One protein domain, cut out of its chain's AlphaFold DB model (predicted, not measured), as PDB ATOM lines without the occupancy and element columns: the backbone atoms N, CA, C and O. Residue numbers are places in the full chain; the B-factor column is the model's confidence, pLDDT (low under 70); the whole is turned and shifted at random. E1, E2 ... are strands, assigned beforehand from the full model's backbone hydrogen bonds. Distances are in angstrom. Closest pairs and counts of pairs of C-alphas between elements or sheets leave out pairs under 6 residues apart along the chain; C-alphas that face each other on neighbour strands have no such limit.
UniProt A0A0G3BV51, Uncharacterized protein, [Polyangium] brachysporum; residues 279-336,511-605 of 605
ATOM      1  N   PRO A 279     147.880  -7.461 139.478       53.72
ATOM      2  CA  PRO A 279     148.061  -6.971 138.127       53.72
ATOM      3  C   PRO A 279     147.887  -5.459 138.140       53.72
ATOM      4  O   PRO A 279     146.834  -4.913 138.485       53.72
ATOM      5  N   LYS A 280     148.971  -4.772 137.802       59.16
ATOM      6  CA  LYS A 280     148.951  -3.336 137.566       59.16
ATOM      7  C   LYS A 280     148.341  -3.132 136.178       59.16
ATOM      8  O   LYS A 280     148.740  -3.853 135.265       59.16
ATOM      9  N   PRO A 281     147.388  -2.196 136.001       70.44
ATOM     10  CA  PRO A 281     146.961  -1.814 134.668       70.44
ATOM     11  C   PRO A 281     148.195  -1.469 133.828       70.44
ATOM     12  O   PRO A 281     148.999  -0.626 134.224       70.44
ATOM     13  N   ASP A 282     148.377  -2.144 132.700       74.38
ATOM     14  CA  ASP A 282     149.571  -2.056 131.847       74.38
ATOM     15  C   ASP A 282     149.368  -1.055 130.703       74.38
ATOM     16  O   ASP A 282     149.860  -1.201 129.582       74.38
ATOM     17  N   GLY A 283     148.624   0.003 131.008       84.25
ATOM     18  CA  GLY A 283     148.239   1.021 130.057       84.25
ATOM     19  C   GLY A 283     147.523   2.198 130.707       84.25
ATOM     20  O   GLY A 283     147.450   2.334 131.929       84.25
ATOM     21  N   LYS A 284     146.998   3.088 129.867       90.12
ATOM     22  CA  LYS A 284     146.227   4.262 130.283       90.12
ATOM     23  C   LYS A 284     144.770   4.070 129.907       90.12
ATOM     24  O   LYS A 284     144.467   3.789 128.752       90.12
ATOM     25  N   VAL A 285     143.879   4.290 130.868       91.06
ATOM     26  CA  VAL A 285     142.436   4.327 130.627       91.06
ATOM     27  C   VAL A 285     141.933   5.757 130.713       91.06
ATOM     28  O   VAL A 285     142.038   6.404 131.754       91.06
ATOM     29  N   GLN A 286     141.323   6.230 129.632       94.19
ATOM     30  CA  GLN A 286     140.553   7.465 129.611       94.19
ATOM     31  C   GLN A 286     139.064   7.136 129.730       94.19
ATOM     32  O   GLN A 286     138.476   6.533 128.835       94.19
ATOM     33  N   LYS A 287     138.443   7.543 130.842       93.19
ATOM     34  CA  LYS A 287     137.017   7.315 131.111       93.19
ATOM     35  C   LYS A 287     136.203   8.520 130.638       93.19
ATOM     36  O   LYS A 287     136.382   9.625 131.143       93.19
ATOM     37  N   ILE A 288     135.309   8.300 129.682       95.81
ATOM     38  CA  ILE A 288     134.443   9.312 129.076       95.81
ATOM     39  C   ILE A 288     133.004   9.046 129.529       95.81
ATOM     40  O   ILE A 288     132.460   7.957 129.319       95.81
ATOM     41  N   ALA A 289     132.375  10.043 130.149       95.06
ATOM     42  CA  ALA A 289     130.951  10.002 130.467       95.06
ATOM     43  C   ALA A 289     130.144  10.199 129.175       95.06
ATOM     44  O   ALA A 289     130.007  11.317 128.684       95.06
ATOM     45  N   LEU A 290     129.661   9.097 128.601       96.19
ATOM     46  CA  LEU A 290     128.931   9.090 127.337       96.19
ATOM     47  C   LEU A 290     127.883   7.979 127.351       96.19
ATOM     48  O   LEU A 290     128.226   6.796 127.270       96.19
ATOM     49  N   VAL A 291     126.613   8.377 127.404       96.31
ATOM     50  CA  VAL A 291     125.487   7.453 127.268       96.31
ATOM     51  C   VAL A 291     125.284   7.127 125.787       96.31
ATOM     52  O   VAL A 291     125.081   8.043 124.991       96.31
ATOM     53  N   HIS A 292     125.379   5.851 125.399       96.50
ATOM     54  CA  HIS A 292     125.296   5.443 123.989       96.50
ATOM     55  C   HIS A 292     124.789   4.003 123.774       96.50
ATOM     56  O   HIS A 292     125.115   3.088 124.537       96.50
ATOM     57  N   ASN A 293     124.042   3.783 122.687       94.81
ATOM     58  CA  ASN A 293     123.466   2.482 122.313       94.81
ATOM     59  C   ASN A 293     124.452   1.575 121.563       94.81
ATOM     60  O   ASN A 293     124.444   0.357 121.749       94.81
ATOM     61  N   ARG A 294     125.314   2.148 120.719       94.44
ATOM     62  CA  ARG A 294     126.278   1.405 119.892       94.44
ATOM     63  C   ARG A 294     127.500   2.252 119.595       94.44
ATOM     64  O   ARG A 294     127.426   3.474 119.660       94.44
ATOM     65  N   LEU A 295     128.606   1.591 119.272       95.94
ATOM     66  CA  LEU A 295     129.889   2.202 118.949       95.94
ATOM     67  C   LEU A 295     130.497   1.502 117.724       95.94
ATOM     68  O   LEU A 295     130.419   0.278 117.625       95.94
ATOM     69  N   VAL A 296     131.115   2.263 116.821       97.06
ATOM     70  CA  VAL A 296     131.938   1.755 115.705       97.06
ATOM     71  C   VAL A 296     133.191   2.619 115.549       97.06
ATOM     72  O   VAL A 296     133.159   3.797 115.901       97.06
ATOM     73  N   PHE A 297     134.285   2.056 115.031       97.62
ATOM     74  CA  PHE A 297     135.544   2.774 114.804       97.62
ATOM     75  C   PHE A 297     135.756   3.084 113.318       97.62
ATOM     76  O   PHE A 297     135.560   2.220 112.469       97.62
ATOM     77  N   ASP A 298     136.172   4.312 113.016       97.19
ATOM     78  CA  ASP A 298     136.555   4.798 111.690       97.19
ATOM     79  C   ASP A 298     138.065   5.018 111.655       97.19
ATOM     80  O   ASP A 298     138.578   6.037 112.131       97.19
ATOM     81  N   ALA A 299     138.771   4.042 111.085       94.56
ATOM     82  CA  ALA A 299     140.226   4.049 110.997       94.56
ATOM     83  C   ALA A 299     140.763   5.169 110.091       94.56
ATOM     84  O   ALA A 299     141.839   5.698 110.360       94.56
ATOM     85  N   GLN A 300     140.016   5.583 109.059       95.38
ATOM     86  CA  GLN A 300     140.462   6.635 108.134       95.38
ATOM     87  C   GLN A 300     140.502   8.009 108.805       95.38
ATOM     88  O   GLN A 300     141.332   8.850 108.464       95.38
ATOM     89  N   ARG A 301     139.589   8.245 109.750       96.06
ATOM     90  CA  ARG A 301     139.473   9.518 110.480       96.06
ATOM     91  C   ARG A 301     139.958   9.426 111.921       96.06
ATOM     92  O   ARG A 301     139.896  10.427 112.627       96.06
ATOM     93  N   ASN A 302     140.419   8.249 112.340       96.56
ATOM     94  CA  ASN A 302     140.859   7.932 113.693       96.56
ATOM     95  C   ASN A 302     139.856   8.387 114.772       96.56
ATOM     96  O   ASN A 302     140.200   9.103 115.716       96.56
ATOM     97  N   ARG A 303     138.585   8.004 114.610       97.56
ATOM     98  CA  ARG A 303     137.510   8.376 115.543       97.56
ATOM     99  C   ARG A 303     136.486   7.270 115.708       97.56
ATOM    100  O   ARG A 303     136.267   6.484 114.793       97.56
ATOM    101  N   TYR A 304     135.813   7.248 116.848       98.50
ATOM    102  CA  TYR A 304     134.638   6.409 117.044       98.50
ATOM    103  C   TYR A 304     133.362   7.198 116.760       98.50
ATOM    104  O   TYR A 304     133.289   8.399 117.034       98.50
ATOM    105  N   TYR A 305     132.341   6.515 116.251       98.56
ATOM    106  CA  TYR A 305     130.972   7.024 116.204       98.56
ATOM    107  C   TYR A 305     130.110   6.267 117.195       98.56
ATOM    108  O   TYR A 305     130.160   5.036 117.226       98.56
ATOM    109  N   ALA A 306     129.292   6.990 117.955       98.25
ATOM    110  CA  ALA A 306     128.349   6.393 118.889       98.25
ATOM    111  C   ALA A 306     126.920   6.889 118.656       98.25
ATOM    112  O   ALA A 306     126.706   8.079 118.422       98.25
ATOM    113  N   SER A 307     125.938   5.993 118.732       97.94
ATOM    114  CA  SER A 307     124.520   6.345 118.630       97.94
ATOM    115  C   SER A 307     124.002   6.777 119.996       97.94
ATOM    116  O   SER A 307     124.167   6.055 120.980       97.94
ATOM    117  N   ILE A 308     123.411   7.972 120.070       98.19
ATOM    118  CA  ILE A 308     122.979   8.569 121.335       98.19
ATOM    119  C   ILE A 308     121.473   8.349 121.532       98.19
ATOM    120  O   ILE A 308     120.699   8.836 120.698       98.19
ATOM    121  N   PRO A 309     121.057   7.660 122.618       97.00
ATOM    122  CA  PRO A 309     119.651   7.433 122.939       97.00
ATOM    123  C   PRO A 309     118.842   8.728 122.970       97.00
ATOM    124  O   PRO A 309     119.368   9.806 123.266       97.00
ATOM    125  N   GLY A 310     117.553   8.640 122.664       96.94
ATOM    126  CA  GLY A 310     116.667   9.797 122.584       96.94
ATOM    127  C   GLY A 310     116.423  10.491 123.925       96.94
ATOM    128  O   GLY A 310     116.102  11.679 123.935       96.94
ATOM    129  N   ASP A 311     116.610   9.783 125.041       95.31
ATOM    130  CA  ASP A 311     116.425  10.292 126.404       95.31
ATOM    131  C   ASP A 311     117.620  11.108 126.938       95.31
ATOM    132  O   ASP A 311     117.510  11.773 127.973       95.31
ATOM    133  N   VAL A 312     118.744  11.137 126.213       97.00
ATOM    134  CA  VAL A 312     119.916  11.937 126.584       97.00
ATOM    135  C   VAL A 312     119.623  13.425 126.378       97.00
ATOM    136  O   VAL A 312     119.474  13.916 125.257       97.00
ATOM    137  N   ALA A 313     119.599  14.185 127.473       94.31
ATOM    138  CA  ALA A 313     119.316  15.617 127.438       94.31
ATOM    139  C   ALA A 313     120.308  16.393 126.544       94.31
ATOM    140  O   ALA A 313     121.526  16.237 126.635       94.31
ATOM    141  N   GLY A 314     119.778  17.251 125.667       94.19
ATOM    142  CA  GLY A 314     120.544  18.133 124.775       94.19
ATOM    143  C   GLY A 314     121.146  17.459 123.535       94.19
ATOM    144  O   GLY A 314     121.164  18.076 122.469       94.19
ATOM    145  N   ASN A 315     121.583  16.199 123.645       96.88
ATOM    146  CA  ASN A 315     122.299  15.484 122.578       96.88
ATOM    147  C   ASN A 315     121.605  14.205 122.081       96.88
ATOM    148  O   ASN A 315     122.153  13.531 121.210       96.88
ATOM    149  N   GLY A 316     120.421  13.869 122.597       97.44
ATOM    150  CA  GLY A 316     119.676  12.687 122.177       97.44
ATOM    151  C   GLY A 316     119.339  12.683 120.688       97.44
ATOM    152  O   GLY A 316     119.227  13.741 120.056       97.44
ATOM    153  N   ASN A 317     119.185  11.486 120.118       98.12
ATOM    154  CA  ASN A 317     118.892  11.273 118.694       98.12
ATOM    155  C   ASN A 317     119.997  11.755 117.731       98.12
ATOM    156  O   ASN A 317     119.740  11.972 116.544       98.12
ATOM    157  N   ARG A 318     121.225  11.956 118.223       98.12
ATOM    158  CA  ARG A 318     122.402  12.352 117.428       98.12
ATOM    159  C   ARG A 318     123.425  11.221 117.350       98.12
ATOM    160  O   ARG A 318     123.318  10.207 118.038       98.12
ATOM    161  N   ILE A 319     124.444  11.431 116.522       98.62
ATOM    162  CA  ILE A 319     125.664  10.623 116.523       98.62
ATOM    163  C   ILE A 319     126.750  11.411 117.249       98.62
ATOM    164  O   ILE A 319     127.027  12.553 116.880       98.62
ATOM    165  N   ALA A 320     127.361  10.819 118.271       98.50
ATOM    166  CA  ALA A 320     128.582  11.349 118.862       98.50
ATOM    167  C   ALA A 320     129.794  10.935 118.030       98.50
ATOM    168  O   ALA A 320     129.867   9.815 117.529       98.50
ATOM    169  N   LEU A 321     130.743  11.853 117.900       98.50
ATOM    170  CA  LEU A 321     132.026  11.676 117.243       98.50
ATOM    171  C   LEU A 321     133.091  11.806 118.330       98.50
ATOM    172  O   LEU A 321     133.203  12.869 118.945       98.50
ATOM    173  N   ILE A 322     133.846  10.737 118.564       98.62
ATOM    174  CA  ILE A 322     134.836  10.648 119.635       98.62
ATOM    175  C   ILE A 322     136.213  10.527 119.005       98.62
ATOM    176  O   ILE A 322     136.516   9.518 118.370       98.62
ATOM    177  N   ASP A 323     137.047  11.547 119.171       98.12
ATOM    178  CA  ASP A 323     138.434  11.502 118.716       98.12
ATOM    179  C   ASP A 323     139.199  10.407 119.479       98.12
ATOM    180  O   ASP A 323     139.225  10.402 120.711       98.12
ATOM    181  N   ALA A 324     139.796   9.454 118.760       97.12
ATOM    182  CA  ALA A 324     140.424   8.291 119.385       97.12
ATOM    183  C   ALA A 324     141.717   8.647 120.139       97.12
ATOM    184  O   ALA A 324     142.100   7.947 121.074       97.12
ATOM    185  N   ALA A 325     142.395   9.736 119.768       95.44
ATOM    186  CA  ALA A 325     143.651  10.143 120.395       95.44
ATOM    187  C   ALA A 325     143.435  10.954 121.682       95.44
ATOM    188  O   ALA A 325     144.205  10.831 122.632       95.44
ATOM    189  N   THR A 326     142.403  11.795 121.704       96.12
ATOM    190  CA  THR A 326     142.160  12.789 122.760       96.12
ATOM    191  C   THR A 326     140.930  12.486 123.610       96.12
ATOM    192  O   THR A 326     140.770  13.078 124.678       96.12
ATOM    193  N   GLY A 327     140.034  11.613 123.142       96.31
ATOM    194  CA  GLY A 327     138.743  11.327 123.768       96.31
ATOM    195  C   GLY A 327     137.752  12.494 123.724       96.31
ATOM    196  O   GLY A 327     136.731  12.452 124.412       96.31
ATOM    197  N   VAL A 328     138.032  13.546 122.946       97.94
ATOM    198  CA  VAL A 328     137.116  14.681 122.779       97.94
ATOM    199  C   VAL A 328     135.849  14.213 122.071       97.94
ATOM    200  O   VAL A 328     135.910  13.600 121.006       97.94
ATOM    201  N   VAL A 329     134.697  14.543 122.660       98.44
ATOM    202  CA  VAL A 329     133.377  14.208 122.123       98.44
ATOM    203  C   VAL A 329     132.746  15.442 121.486       98.44
ATOM    204  O   VAL A 329     132.560  16.471 122.136       98.44
ATOM    205  N   THR A 330     132.368  15.312 120.221       98.00
ATOM    206  CA  THR A 330     131.484  16.247 119.508       98.00
ATOM    207  C   THR A 330     130.249  15.504 119.006       98.00
ATOM    208  O   THR A 330     130.165  14.286 119.144       98.00
ATOM    209  N   TYR A 331     129.279  16.209 118.427       98.00
ATOM    210  CA  TYR A 331     128.027  15.609 117.963       98.00
ATOM    211  C   TYR A 331     127.714  16.022 116.528       98.00
ATOM    212  O   TYR A 331     128.136  17.082 116.068       98.00
ATOM    213  N   SER A 332     126.941  15.191 115.828       97.19
ATOM    214  CA  SER A 332     126.381  15.525 114.520       97.19
ATOM    215  C   SER A 332     125.589  16.833 114.580       97.19
ATOM    216  O   SER A 332     124.896  17.096 115.563       97.19
ATOM    217  N   ASN A 333     125.643  17.642 113.517       93.69
ATOM    218  CA  ASN A 333     124.950  18.941 113.459       93.69
ATOM    219  C   ASN A 333     123.422  18.806 113.534       93.69
ATOM    220  O   ASN A 333     122.741  19.669 114.095       93.69
ATOM    221  N   HIS A 334     122.891  17.690 113.040       93.62
ATOM    222  CA  HIS A 334     121.467  17.376 113.027       93.62
ATOM    223  C   HIS A 334     121.181  16.103 113.826       93.62
ATOM    224  O   HIS A 334     122.068  15.269 114.034       93.62
ATOM    225  N   VAL A 335     119.932  15.967 114.272       96.31
ATOM    226  CA  VAL A 335     119.405  14.685 114.746       96.31
ATOM    227  C   VAL A 335     119.259  13.743 113.552       96.31
ATOM    228  O   VAL A 335     118.881  14.181 112.468       96.31
ATOM    229  N   VAL A 336     119.576  12.465 113.740       96.69
ATOM    230  CA  VAL A 336     119.522  11.448 112.671       96.69
ATOM    231  C   VAL A 336     118.162  10.749 112.591       96.69
ATOM    232  O   VAL A 336     117.785  10.200 111.556       96.69
ATOM    233  N   ASP A 511     142.040 -22.320 124.010       84.94
ATOM    234  CA  ASP A 511     142.107 -22.899 125.356       84.94
ATOM    235  C   ASP A 511     142.326 -21.794 126.403       84.94
ATOM    236  O   ASP A 511     143.397 -21.629 126.977       84.94
ATOM    237  N   PHE A 512     141.319 -20.934 126.548       78.19
ATOM    238  CA  PHE A 512     141.283 -19.867 127.548       78.19
ATOM    239  C   PHE A 512     139.847 -19.610 128.017       78.19
ATOM    240  O   PHE A 512     138.870 -19.934 127.322       78.19
ATOM    241  N   GLU A 513     139.704 -19.040 129.213       74.19
ATOM    242  CA  GLU A 513     138.402 -18.673 129.773       74.19
ATOM    243  C   GLU A 513     137.768 -17.486 129.041       74.19
ATOM    244  O   GLU A 513     138.448 -16.569 128.585       74.19
ATOM    245  N   GLY A 514     136.435 -17.470 128.971       71.31
ATOM    246  CA  GLY A 514     135.675 -16.482 128.202       71.31
ATOM    247  C   GLY A 514     135.645 -16.798 126.718       71.31
ATOM    248  O   GLY A 514     135.796 -17.956 126.311       71.31
ATOM    249  N   GLY A 515     135.433 -15.764 125.904       69.94
ATOM    250  CA  GLY A 515     135.487 -15.982 124.471       69.94
ATOM    251  C   GLY A 515     134.854 -14.967 123.548       69.94
ATOM    252  O   GLY A 515     134.780 -15.295 122.388       69.94
ATOM    253  N   ALA A 516     134.420 -13.768 123.929       82.31
ATOM    254  CA  ALA A 516     133.981 -12.807 122.908       82.31
ATOM    255  C   ALA A 516     135.199 -12.245 122.145       82.31
ATOM    256  O   ALA A 516     135.748 -11.226 122.561       82.31
ATOM    257  N   CYS A 517     135.660 -12.911 121.079       88.81
ATOM    258  CA  CYS A 517     136.786 -12.445 120.269       88.81
ATOM    259  C   CYS A 517     136.332 -11.657 119.042       88.81
ATOM    260  O   CYS A 517     135.320 -11.978 118.421       88.81
ATOM    261  N   ARG A 518     137.131 -10.657 118.662       91.50
ATOM    262  CA  ARG A 518     136.974  -9.889 117.425       91.50
ATOM    263  C   ARG A 518     138.313  -9.683 116.730       91.50
ATOM    264  O   ARG A 518     139.321  -9.529 117.423       91.50
ATOM    265  N   PRO A 519     138.344  -9.633 115.389       93.88
ATOM    266  CA  PRO A 519     139.523  -9.206 114.647       93.88
ATOM    267  C   PRO A 519     140.012  -7.840 115.118       93.88
ATOM    268  O   PRO A 519     139.201  -6.981 115.455       93.88
ATOM    269  N   TYR A 520     141.329  -7.626 115.110       95.12
ATOM    270  CA  TYR A 520     141.936  -6.328 115.383       95.12
ATOM    271  C   TYR A 520     142.540  -5.748 114.095       95.12
ATOM    272  O   TYR A 520     143.714  -5.983 113.812       95.12
ATOM    273  N   PRO A 521     141.777  -4.985 113.286       91.81
ATOM    274  CA  PRO A 521     142.222  -4.588 111.947       91.81
ATOM    275  C   PRO A 521     143.519  -3.771 111.936       91.81
ATOM    276  O   PRO A 521     144.311  -3.881 111.005       91.81
ATOM    277  N   ALA A 522     143.761  -2.977 112.984       93.81
ATOM    278  CA  ALA A 522     144.972  -2.171 113.103       93.81
ATOM    279  C   ALA A 522     146.245  -2.998 113.372       93.81
ATOM    280  O   ALA A 522     147.346  -2.481 113.189       93.81
ATOM    281  N   VAL A 523     146.108  -4.262 113.790       95.00
ATOM    282  CA  VAL A 523     147.216  -5.203 113.999       95.00
ATOM    283  C   VAL A 523     146.869  -6.533 113.311       95.00
ATOM    284  O   VAL A 523     146.331  -7.447 113.943       95.00
ATOM    285  N   PRO A 524     147.130  -6.655 111.995       92.50
ATOM    286  CA  PRO A 524     146.743  -7.824 111.212       92.50
ATOM    287  C   PRO A 524     147.226  -9.144 111.824       92.50
ATOM    288  O   PRO A 524     148.345  -9.249 112.316       92.50
ATOM    289  N   GLY A 525     146.368 -10.165 111.781       93.50
ATOM    290  CA  GLY A 525     146.651 -11.472 112.387       93.50
ATOM    291  C   GLY A 525     146.393 -11.540 113.897       93.50
ATOM    292  O   GLY A 525     146.605 -12.592 114.493       93.50
ATOM    293  N   ARG A 526     145.898 -10.469 114.528       95.12
ATOM    294  CA  ARG A 526     145.482 -10.482 115.936       95.12
ATOM    295  C   ARG A 526     143.965 -10.486 116.083       95.12
ATOM    296  O   ARG A 526     143.242  -9.847 115.315       95.12
ATOM    297  N   LEU A 527     143.501 -11.171 117.119       93.81
ATOM    298  CA  LEU A 527     142.173 -11.028 117.696       93.81
ATOM    299  C   LEU A 527     142.313 -10.377 119.076       93.81
ATOM    300  O   LEU A 527     143.284 -10.627 119.789       93.81
ATOM    301  N   LEU A 528     141.328  -9.576 119.461       92.81
ATOM    302  CA  LEU A 528     141.132  -9.161 120.846       92.81
ATOM    303  C   LEU A 528     139.970  -9.959 121.417       92.81
ATOM    304  O   LEU A 528     138.950 -10.093 120.745       92.81
ATOM    305  N   CYS A 529     140.110 -10.474 122.633       88.75
ATOM    306  CA  CYS A 529     139.059 -11.225 123.309       88.75
ATOM    307  C   CYS A 529     138.843 -10.722 124.731       88.75
ATOM    308  O   CYS A 529     139.758 -10.184 125.356       88.75
ATOM    309  N   ILE A 530     137.647 -10.962 125.265       81.81
ATOM    310  CA  ILE A 530     137.367 -10.750 126.686       81.81
ATOM    311  C   ILE A 530     137.489 -12.078 127.457       81.81
ATOM    312  O   ILE A 530     136.854 -13.061 127.049       81.81
ATOM    313  N   PRO A 531     138.287 -12.116 128.547       73.44
ATOM    314  CA  PRO A 531     138.397 -13.275 129.422       73.44
ATOM    315  C   PRO A 531     137.174 -13.421 130.350       73.44
ATOM    316  O   PRO A 531     136.700 -12.446 130.923       73.44
ATOM    317  N   GLY A 532     136.705 -14.661 130.520       66.94
ATOM    318  CA  GLY A 532     135.670 -15.092 131.476       66.94
ATOM    319  C   GLY A 532     134.213 -14.629 131.227       66.94
ATOM    320  O   GLY A 532     133.965 -13.693 130.469       66.94
ATOM    321  N   PRO A 533     133.211 -15.283 131.856       53.44
ATOM    322  CA  PRO A 533     131.822 -14.824 131.841       53.44
ATOM    323  C   PRO A 533     131.609 -13.638 132.802       53.44
ATOM    324  O   PRO A 533     131.994 -13.682 133.969       53.44
ATOM    325  N   TYR A 534     130.904 -12.602 132.339       52.53
ATOM    326  CA  TYR A 534     130.681 -11.307 133.017       52.53
ATOM    327  C   TYR A 534     129.905 -11.329 134.347       52.53
ATOM    328  O   TYR A 534     129.566 -10.268 134.873       52.53
ATOM    329  N   PHE A 535     129.546 -12.500 134.873       47.28
ATOM    330  CA  PHE A 535     128.433 -12.606 135.820       47.28
ATOM    331  C   PHE A 535     128.804 -12.973 137.258       47.28
ATOM    332  O   PHE A 535     127.925 -12.895 138.121       47.28
ATOM    333  N   PHE A 536     130.066 -13.284 137.580       35.94
ATOM    334  CA  PHE A 536     130.423 -13.700 138.942       35.94
ATOM    335  C   PHE A 536     131.736 -13.072 139.449       35.94
ATOM    336  O   PHE A 536     132.809 -13.264 138.882       35.94
ATOM    337  N   ASN A 537     131.606 -12.351 140.573       40.94
ATOM    338  CA  ASN A 537     132.640 -11.684 141.379       40.94
ATOM    339  C   ASN A 537     133.355 -10.487 140.725       40.94
ATOM    340  O   ASN A 537     133.283 -10.267 139.521       40.94
ATOM    341  N   SER A 538     133.978  -9.644 141.554       47.00
ATOM    342  CA  SER A 538     134.833  -8.550 141.092       47.00
ATOM    343  C   SER A 538     136.026  -9.137 140.342       47.00
ATOM    344  O   SER A 538     136.876  -9.773 140.963       47.00
ATOM    345  N   GLN A 539     136.063  -8.943 139.027       62.38
ATOM    346  CA  GLN A 539     137.149  -9.405 138.170       62.38
ATOM    347  C   GLN A 539     138.116  -8.261 137.870       62.38
ATOM    348  O   GLN A 539     137.764  -7.077 137.917       62.38
ATOM    349  N   GLU A 540     139.343  -8.629 137.536       70.19
ATOM    350  CA  GLU A 540     140.315  -7.721 136.943       70.19
ATOM    351  C   GLU A 540     139.850  -7.359 135.527       70.19
ATOM    352  O   GLU A 540     139.458  -8.224 134.743       70.19
ATOM    353  N   GLY A 541     139.869  -6.073 135.186       79.75
ATOM    354  CA  GLY A 541     139.563  -5.619 133.837       79.75
ATOM    355  C   GLY A 541     140.732  -5.920 132.924       79.75
ATOM    356  O   GLY A 541     141.714  -5.181 132.929       79.75
ATOM    357  N   LYS A 542     140.629  -7.007 132.158       82.94
ATOM    358  CA  LYS A 542     141.664  -7.494 131.244       82.94
ATOM    359  C   LYS A 542     141.093  -7.815 129.868       82.94
ATOM    360  O   LYS A 542     139.901  -8.071 129.721       82.94
ATOM    361  N   LEU A 543     141.962  -7.824 128.867       87.44
ATOM    362  CA  LEU A 543     141.705  -8.369 127.536       87.44
ATOM    363  C   LEU A 543     142.727  -9.462 127.238       87.44
ATOM    364  O   LEU A 543     143.758  -9.547 127.897       87.44
ATOM    365  N   LEU A 544     142.451 -10.274 126.225       89.19
ATOM    366  CA  LEU A 544     143.415 -11.195 125.633       89.19
ATOM    367  C   LEU A 544     143.769 -10.694 124.239       89.19
ATOM    368  O   LEU A 544     142.872 -10.438 123.432       89.19
ATOM    369  N   VAL A 545     145.060 -10.593 123.944       92.19
ATOM    370  CA  VAL A 545     145.556 -10.474 122.572       92.19
ATOM    371  C   VAL A 545     145.883 -11.872 122.095       92.19
ATOM    372  O   VAL A 545     146.687 -12.575 122.704       92.19
ATOM    373  N   VAL A 546     145.235 -12.290 121.018       91.50
ATOM    374  CA  VAL A 546     145.250 -13.670 120.552       91.50
ATOM    375  C   VAL A 546     145.757 -13.715 119.117       91.50
ATOM    376  O   VAL A 546     145.336 -12.935 118.266       91.50
ATOM    377  N   GLU A 547     146.665 -14.640 118.831       92.56
ATOM    378  CA  GLU A 547     147.107 -14.929 117.468       92.56
ATOM    379  C   GLU A 547     145.953 -15.568 116.684       92.56
ATOM    380  O   GLU A 547     145.492 -16.658 117.020       92.56
ATOM    381  N   ALA A 548     145.472 -14.922 115.624       91.12
ATOM    382  CA  ALA A 548     144.279 -15.366 114.904       91.12
ATOM    383  C   ALA A 548     144.470 -16.726 114.212       91.12
ATOM    384  O   ALA A 548     143.513 -17.483 114.065       91.12
ATOM    385  N   SER A 549     145.702 -17.059 113.818       89.69
ATOM    386  CA  SER A 549     146.031 -18.336 113.171       89.69
ATOM    387  C   SER A 549     146.095 -19.522 114.148       89.69
ATOM    388  O   SER A 549     145.783 -20.654 113.772       89.69
ATOM    389  N   SER A 550     146.465 -19.280 115.412       87.94
ATOM    390  CA  SER A 550     146.736 -20.326 116.412       87.94
ATOM    391  C   SER A 550     145.880 -20.240 117.683       87.94
ATOM    392  O   SER A 550     145.989 -21.109 118.550       87.94
ATOM    393  N   PHE A 551     145.016 -19.232 117.821       86.94
ATOM    394  CA  PHE A 551     144.364 -18.813 119.075       86.94
ATOM    395  C   PHE A 551     145.266 -18.911 120.315       86.94
ATOM    396  O   PHE A 551     144.781 -19.118 121.426       86.94
ATOM    397  N   GLY A 552     146.582 -18.789 120.136       88.19
ATOM    398  CA  GLY A 552     147.506 -18.672 121.246       88.19
ATOM    399  C   GLY A 552     147.331 -17.297 121.865       88.19
ATOM    400  O   GLY A 552     147.327 -16.297 121.142       88.19
ATOM    401  N   VAL A 553     147.168 -17.243 123.185       88.25
ATOM    402  CA  VAL A 553     147.219 -15.977 123.921       88.25
ATOM    403  C   VAL A 553     148.652 -15.455 123.844       88.25
ATOM    404  O   VAL A 553     149.592 -16.146 124.230       88.25
ATOM    405  N   LEU A 554     148.813 -14.251 123.308       86.88
ATOM    406  CA  LEU A 554     150.095 -13.564 123.158       86.88
ATOM    407  C   LEU A 554     150.369 -12.631 124.338       86.88
ATOM    408  O   LEU A 554     151.502 -12.529 124.797       86.88
ATOM    409  N   SER A 555     149.333 -11.947 124.821       86.94
ATOM    410  CA  SER A 555     149.408 -11.048 125.972       86.94
ATOM    411  C   SER A 555     148.030 -10.863 126.616       86.94
ATOM    412  O   SER A 555     146.998 -11.141 125.996       86.94
ATOM    413  N   THR A 556     148.020 -10.380 127.860       86.81
ATOM    414  CA  THR A 556     146.803 -10.205 128.670       86.81
ATOM    415  C   THR A 556     146.722  -8.776 129.220       86.81
ATOM    416  O   THR A 556     146.923  -8.585 130.423       86.81
ATOM    417  N   PRO A 557     146.493  -7.755 128.370       87.88
ATOM    418  CA  PRO A 557     146.548  -6.376 128.819       87.88
ATOM    419  C   PRO A 557     145.462  -6.039 129.844       87.88
ATOM    420  O   PRO A 557     144.280  -6.329 129.634       87.88
ATOM    421  N   ALA A 558     145.867  -5.411 130.945       85.75
ATOM    422  CA  ALA A 558     145.021  -5.027 132.068       85.75
ATOM    423  C   ALA A 558     144.687  -3.527 132.033       85.75
ATOM    424  O   ALA A 558     145.563  -2.667 132.043       85.75
ATOM    425  N   TYR A 559     143.399  -3.196 132.061       85.31
ATOM    426  CA  TYR A 559     142.894  -1.823 132.068       85.31
ATOM    427  C   TYR A 559     142.308  -1.395 133.417       85.31
ATOM    428  O   TYR A 559     142.208  -0.201 133.684       85.31
ATOM    429  N   GLU A 560     141.922  -2.327 134.289       79.56
ATOM    430  CA  GLU A 560     141.382  -1.980 135.604       79.56
ATOM    431  C   GLU A 560     141.704  -3.057 136.638       79.56
ATOM    432  O   GLU A 560     141.610  -4.250 136.359       79.56
ATOM    433  N   ARG A 561     142.051  -2.642 137.859       70.31
ATOM    434  CA  ARG A 561     142.393  -3.583 138.939       70.31
ATOM    435  C   ARG A 561     141.158  -4.306 139.472       70.31
ATOM    436  O   ARG A 561     141.220  -5.462 139.872       70.31
ATOM    437  N   THR A 562     140.033  -3.604 139.519       69.44
ATOM    438  CA  THR A 562     138.775  -4.137 140.034       69.44
ATOM    439  C   THR A 562     137.634  -3.533 139.247       69.44
ATOM    440  O   THR A 562     137.364  -2.334 139.341       69.44
ATOM    441  N   LEU A 563     136.946  -4.363 138.473       67.94
ATOM    442  CA  LEU A 563     135.729  -3.933 137.814       67.94
ATOM    443  C   LEU A 563     134.570  -3.915 138.813       67.94
ATOM    444  O   LEU A 563     134.346  -4.907 139.516       67.94
ATOM    445  N   PRO A 564     133.794  -2.813 138.873       56.66
ATOM    446  CA  PRO A 564     132.475  -2.871 139.475       56.66
ATOM    447  C   PRO A 564     131.681  -3.979 138.778       56.66
ATOM    448  O   PRO A 564     131.896  -4.239 137.597       56.66
ATOM    449  N   ARG A 565     130.722  -4.589 139.478       57.62
ATOM    450  CA  ARG A 565     129.854  -5.687 138.999       57.62
ATOM    451  C   ARG A 565     129.001  -5.353 137.750       57.62
ATOM    452  O   ARG A 565     128.049  -6.064 137.450       57.62
ATOM    453  N   ALA A 566     129.268  -4.246 137.065       54.03
ATOM    454  CA  ALA A 566     128.589  -3.878 135.842       54.03
ATOM    455  C   ALA A 566     129.180  -4.668 134.661       54.03
ATOM    456  O   ALA A 566     130.396  -4.638 134.465       54.03
ATOM    457  N   PRO A 567     128.351  -5.353 133.860       57.44
ATOM    458  CA  PRO A 567     128.838  -6.081 132.699       57.44
ATOM    459  C   PRO A 567     129.477  -5.107 131.700       57.44
ATOM    460  O   PRO A 567     128.923  -4.039 131.411       57.44
ATOM    461  N   LEU A 568     130.631  -5.486 131.147       60.12
ATOM    462  CA  LEU A 568     131.028  -4.974 129.839       60.12
ATOM    463  C   LEU A 568     130.035  -5.560 128.836       60.12
ATOM    464  O   LEU A 568     129.895  -6.780 128.767       60.12
ATOM    465  N   GLY A 569     129.325  -4.727 128.081       61.22
ATOM    466  CA  GLY A 569     128.447  -5.264 127.039       61.22
ATOM    467  C   GLY A 569     129.207  -5.573 125.758       61.22
ATOM    468  O   GLY A 569     128.902  -6.559 125.102       61.22
ATOM    469  N   GLU A 570     130.205  -4.766 125.381       80.38
ATOM    470  CA  GLU A 570     130.964  -4.958 124.138       80.38
ATOM    471  C   GLU A 570     132.231  -4.083 124.114       80.38
ATOM    472  O   GLU A 570     132.309  -3.045 124.775       80.38
ATOM    473  N   PHE A 571     133.217  -4.472 123.307       89.69
ATOM    474  CA  PHE A 571     134.382  -3.654 122.975       89.69
ATOM    475  C   PHE A 571     134.473  -3.428 121.464       89.69
ATOM    476  O   PHE A 571     133.943  -4.202 120.662       89.69
ATOM    477  N   VAL A 572     135.165  -2.361 121.077       94.06
ATOM    478  CA  VAL A 572     135.433  -2.009 119.683       94.06
ATOM    479  C   VAL A 572     136.938  -1.795 119.523       94.06
ATOM    480  O   VAL A 572     137.478  -0.866 120.133       94.06
ATOM    481  N   PRO A 573     137.634  -2.643 118.742       95.00
ATOM    482  CA  PRO A 573     139.036  -2.429 118.400       95.00
ATOM    483  C   PRO A 573     139.253  -1.058 117.747       95.00
ATOM    484  O   PRO A 573     138.470  -0.641 116.893       95.00
ATOM    485  N   GLY A 574     140.301  -0.362 118.183       96.25
ATOM    486  CA  GLY A 574     140.630   0.999 117.769       96.25
ATOM    487  C   GLY A 574     141.831   1.086 116.826       96.25
ATOM    488  O   GLY A 574     142.119   0.131 116.097       96.25
ATOM    489  N   PRO A 575     142.583   2.206 116.845       97.00
ATOM    490  CA  PRO A 575     143.910   2.246 116.238       97.00
ATOM    491  C   PRO A 575     144.869   1.292 116.973       97.00
ATOM    492  O   PRO A 575     144.568   0.809 118.067       97.00
ATOM    493  N   ALA A 576     146.037   1.021 116.384       95.19
ATOM    494  CA  ALA A 576     147.040   0.143 116.988       95.19
ATOM    495  C   ALA A 576     147.437   0.647 118.388       95.19
ATOM    496  O   ALA A 576     147.749   1.827 118.566       95.19
ATOM    497  N   GLY A 577     147.422  -0.244 119.380       95.38
ATOM    498  CA  GLY A 577     147.653   0.105 120.778       95.38
ATOM    499  C   GLY A 577     146.412   0.548 121.563       95.38
ATOM    500  O   GLY A 577     146.565   0.876 122.737       95.38
ATOM    501  N   GLN A 578     145.214   0.591 120.964       96.81
ATOM    502  CA  GLN A 578     143.988   1.053 121.622       96.81
ATOM    503  C   GLN A 578     142.758   0.173 121.352       96.81
ATOM    504  O   GLN A 578     142.527  -0.331 120.252       96.81
ATOM    505  N   VAL A 579     141.901   0.100 122.368       96.38
ATOM    506  CA  VAL A 579     140.557  -0.477 122.320       96.38
ATOM    507  C   VAL A 579     139.568   0.401 123.088       96.38
ATOM    508  O   VAL A 579     139.897   0.979 124.127       96.38
ATOM    509  N   ALA A 580     138.344   0.499 122.580       96.44
ATOM    510  CA  ALA A 580     137.240   1.160 123.259       96.44
ATOM    511  C   ALA A 580     136.336   0.140 123.960       96.44
ATOM    512  O   ALA A 580     135.898  -0.836 123.351       96.44
ATOM    513  N   LEU A 581     136.019   0.385 125.229       92.25
ATOM    514  CA  LEU A 581     135.180  -0.475 126.062       92.25
ATOM    515  C   LEU A 581     133.857   0.229 126.371       92.25
ATOM    516  O   LEU A 581     133.842   1.373 126.843       92.25
ATOM    517  N   ARG A 582     132.739  -0.462 126.126       90.50
ATOM    518  CA  ARG A 582     131.395   0.002 126.486       90.50
ATOM    519  C   ARG A 582     131.088  -0.456 127.909       90.50
ATOM    520  O   ARG A 582     130.998  -1.652 128.179       90.50
ATOM    521  N   MET A 583     130.970   0.504 128.823       86.94
ATOM    522  CA  MET A 583     130.975   0.251 130.264       86.94
ATOM    523  C   MET A 583     129.655   0.639 130.927       86.94
ATOM    524  O   MET A 583     128.951   1.548 130.471       86.94
ATOM    525  N   ASN A 584     129.397   0.028 132.087       83.00
ATOM    526  CA  ASN A 584     128.285   0.362 132.979       83.00
ATOM    527  C   ASN A 584     126.902   0.134 132.349       83.00
ATOM    528  O   ASN A 584     126.017   0.977 132.466       83.00
ATOM    529  N   GLN A 585     126.717  -0.991 131.658       79.19
ATOM    530  CA  GLN A 585     125.436  -1.357 131.049       79.19
ATOM    531  C   GLN A 585     124.539  -2.100 132.046       79.19
ATOM    532  O   GLN A 585     125.004  -2.963 132.783       79.19
ATOM    533  N   ALA A 586     123.241  -1.787 132.057       75.50
ATOM    534  CA  ALA A 586     122.263  -2.507 132.884       75.50
ATOM    535  C   ALA A 586     121.898  -3.888 132.304       75.50
ATOM    536  O   ALA A 586     121.454  -4.777 133.026       75.50
ATOM    537  N   SER A 587     122.076  -4.066 130.995       73.06
ATOM    538  CA  SER A 587     121.859  -5.314 130.266       73.06
ATOM    539  C   SER A 587     122.762  -5.358 129.032       73.06
ATOM    540  O   SER A 587     123.194  -4.312 128.548       73.06
ATOM    541  N   PHE A 588     123.031  -6.553 128.498       65.38
ATOM    542  CA  PHE A 588     123.929  -6.749 127.349       65.38
ATOM    543  C   PHE A 588     123.553  -5.893 126.121       65.38
ATOM    544  O   PHE A 588     124.418  -5.317 125.465       65.38
ATOM    545  N   ASN A 589     122.249  -5.742 125.866       71.31
ATOM    546  CA  ASN A 589     121.706  -4.958 124.750       71.31
ATOM    547  C   ASN A 589     121.296  -3.523 125.135       71.31
ATOM    548  O   ASN A 589     120.785  -2.794 124.290       71.31
ATOM    549  N   GLY A 590     121.478  -3.115 126.394       82.81
ATOM    550  CA  GLY A 590     121.105  -1.782 126.869       82.81
ATOM    551  C   GLY A 590     122.156  -0.707 126.559       82.81
ATOM    552  O   GLY A 590     123.297  -1.033 126.212       82.81
ATOM    553  N   PRO A 591     121.817   0.582 126.728       90.88
ATOM    554  CA  PRO A 591     122.765   1.676 126.556       90.88
ATOM    555  C   PRO A 591     123.901   1.591 127.580       90.88
ATOM    556  O   PRO A 591     123.686   1.363 128.775       90.88
ATOM    557  N   ALA A 592     125.126   1.814 127.107       92.38
ATOM    558  CA  ALA A 592     126.286   2.007 127.966       92.38
ATOM    559  C   ALA A 592     126.241   3.395 128.580       92.38
ATOM    560  O   ALA A 592     125.846   4.341 127.910       92.38
ATOM    561  N   GLN A 593     126.653   3.512 129.842       92.06
ATOM    562  CA  GLN A 593     126.654   4.785 130.573       92.06
ATOM    563  C   GLN A 593     128.015   5.489 130.502       92.06
ATOM    564  O   GLN A 593     128.146   6.662 130.851       92.06
ATOM    565  N   SER A 594     129.052   4.779 130.053       91.94
ATOM    566  CA  SER A 594     130.382   5.348 129.848       91.94
ATOM    567  C   SER A 594     131.152   4.615 128.755       91.94
ATOM    568  O   SER A 594     130.922   3.432 128.500       91.94
ATOM    569  N   LEU A 595     132.090   5.333 128.148       94.81
ATOM    570  CA  LEU A 595     133.040   4.837 127.161       94.81
ATOM    571  C   LEU A 595     134.443   4.918 127.759       94.81
ATOM    572  O   LEU A 595     134.847   5.985 128.217       94.81
ATOM    573  N   TRP A 596     135.186   3.816 127.789       94.12
ATOM    574  CA  TRP A 596     136.583   3.833 128.228       94.12
ATOM    575  C   TRP A 596     137.491   3.607 127.024       94.12
ATOM    576  O   TRP A 596     137.334   2.614 126.321       94.12
ATOM    577  N   LEU A 597     138.436   4.515 126.789       96.38
ATOM    578  CA  LEU A 597     139.506   4.316 125.814       96.38
ATOM    579  C   LEU A 597     140.719   3.769 126.560       96.38
ATOM    580  O   LEU A 597     141.275   4.458 127.418       96.38
ATOM    581  N   PHE A 598     141.087   2.527 126.275       94.81
ATOM    582  CA  PHE A 598     142.231   1.872 126.888       94.81
ATOM    583  C   PHE A 598     143.376   1.778 125.889       94.81
ATOM    584  O   PHE A 598     143.217   1.201 124.814       94.81
ATOM    585  N   ASN A 599     144.528   2.327 126.276       94.69
ATOM    586  CA  ASN A 599     145.751   2.301 125.489       94.69
ATOM    587  C   ASN A 599     146.817   1.494 126.224       94.69
ATOM    588  O   ASN A 599     147.134   1.827 127.364       94.69
ATOM    589  N   SER A 600     147.428   0.515 125.562       93.56
ATOM    590  CA  SER A 600     148.523  -0.291 126.113       93.56
ATOM    591  C   SER A 600     149.553  -0.604 125.031       93.56
ATOM    592  O   SER A 600     149.210  -0.774 123.859       93.56
ATOM    593  N   ASP A 601     150.825  -0.700 125.419       91.50
ATOM    594  CA  ASP A 601     151.884  -1.156 124.515       91.50
ATOM    595  C   ASP A 601     151.720  -2.637 124.145       91.50
ATOM    596  O   ASP A 601     152.134  -3.038 123.063       91.50
ATOM    597  N   LEU A 602     151.028  -3.430 124.970       89.56
ATOM    598  CA  LEU A 602     150.721  -4.835 124.681       89.56
ATOM    599  C   LEU A 602     149.647  -5.019 123.597       89.56
ATOM    600  O   LEU A 602     149.443  -6.136 123.132       89.56
ATOM    601  N   LEU A 603     148.957  -3.940 123.210       91.81
ATOM    602  CA  LEU A 603     148.003  -3.903 122.095       91.81
ATOM    603  C   LEU A 603     148.674  -3.488 120.768       91.81
ATOM    604  O   LEU A 603     147.989  -3.275 119.767       91.81
ATOM    605  N   LYS A 604     149.996  -3.302 120.747       90.50
ATOM    606  CA  LYS A 604     150.767  -3.010 119.529       90.50
ATOM    607  C   LYS A 604     151.279  -4.317 118.885       90.50
ATOM    608  O   LYS A 604     151.190  -5.360 119.529       90.50
ATOM    609  N   PRO A 605     151.732  -4.277 117.613       84.31
ATOM    610  CA  PRO A 605     152.222  -5.453 116.886       84.31
ATOM    611  C   PRO A 605     153.307  -6.262 117.597       84.31
ATOM    612  O   PRO A 605     154.209  -5.623 118.189       84.31
TER     613      PRO A 605
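AT A GLANCE: This is residues 279 to 336 and 511 to 605 of the 605 residues of an uncharacterized protein of [Polyangium] brachysporum (UniProt A0A0G3BV51). With little regular structure, three antiparallel sheets form a row: E1 E13 E12 E11 between E2 to E5, facing it as a sandwich, and E6 to E9. Thirteen named strands, E1 to E13 in order, hold 60 of 153 printed residues: all strand. It is compact, radius of gyration of the C-alphas 15.2 A, spanning 46 by 36 by 25 A.

HOW THE PARTS SIT: E13, residues 594 to 600, is antiparallel to E1, residues 283 to 288, N 286 and O 597 within hydrogen-bond range, 2.8 A. E2, residues 294 to 298, and E11, residues 570 to 573, come closest at C-alphas 296 and 572, 6.5 A. E6, residues 516 to 519, and E11 come closest at C-alphas 519 and 573, 7.8 A.

IN THESE COORDINATES: E13 runs 19.4 A from C-alpha 594 (130.382, 5.348, 129.848). E10, residues 558 to 560, pairs with no named strand.

THE WHOLE: C-alphas 336 and 511 are 43.0 A apart across the cut. Residues 308 to 318 and 531 to 543 are long links; 532 to 539 have low confidence.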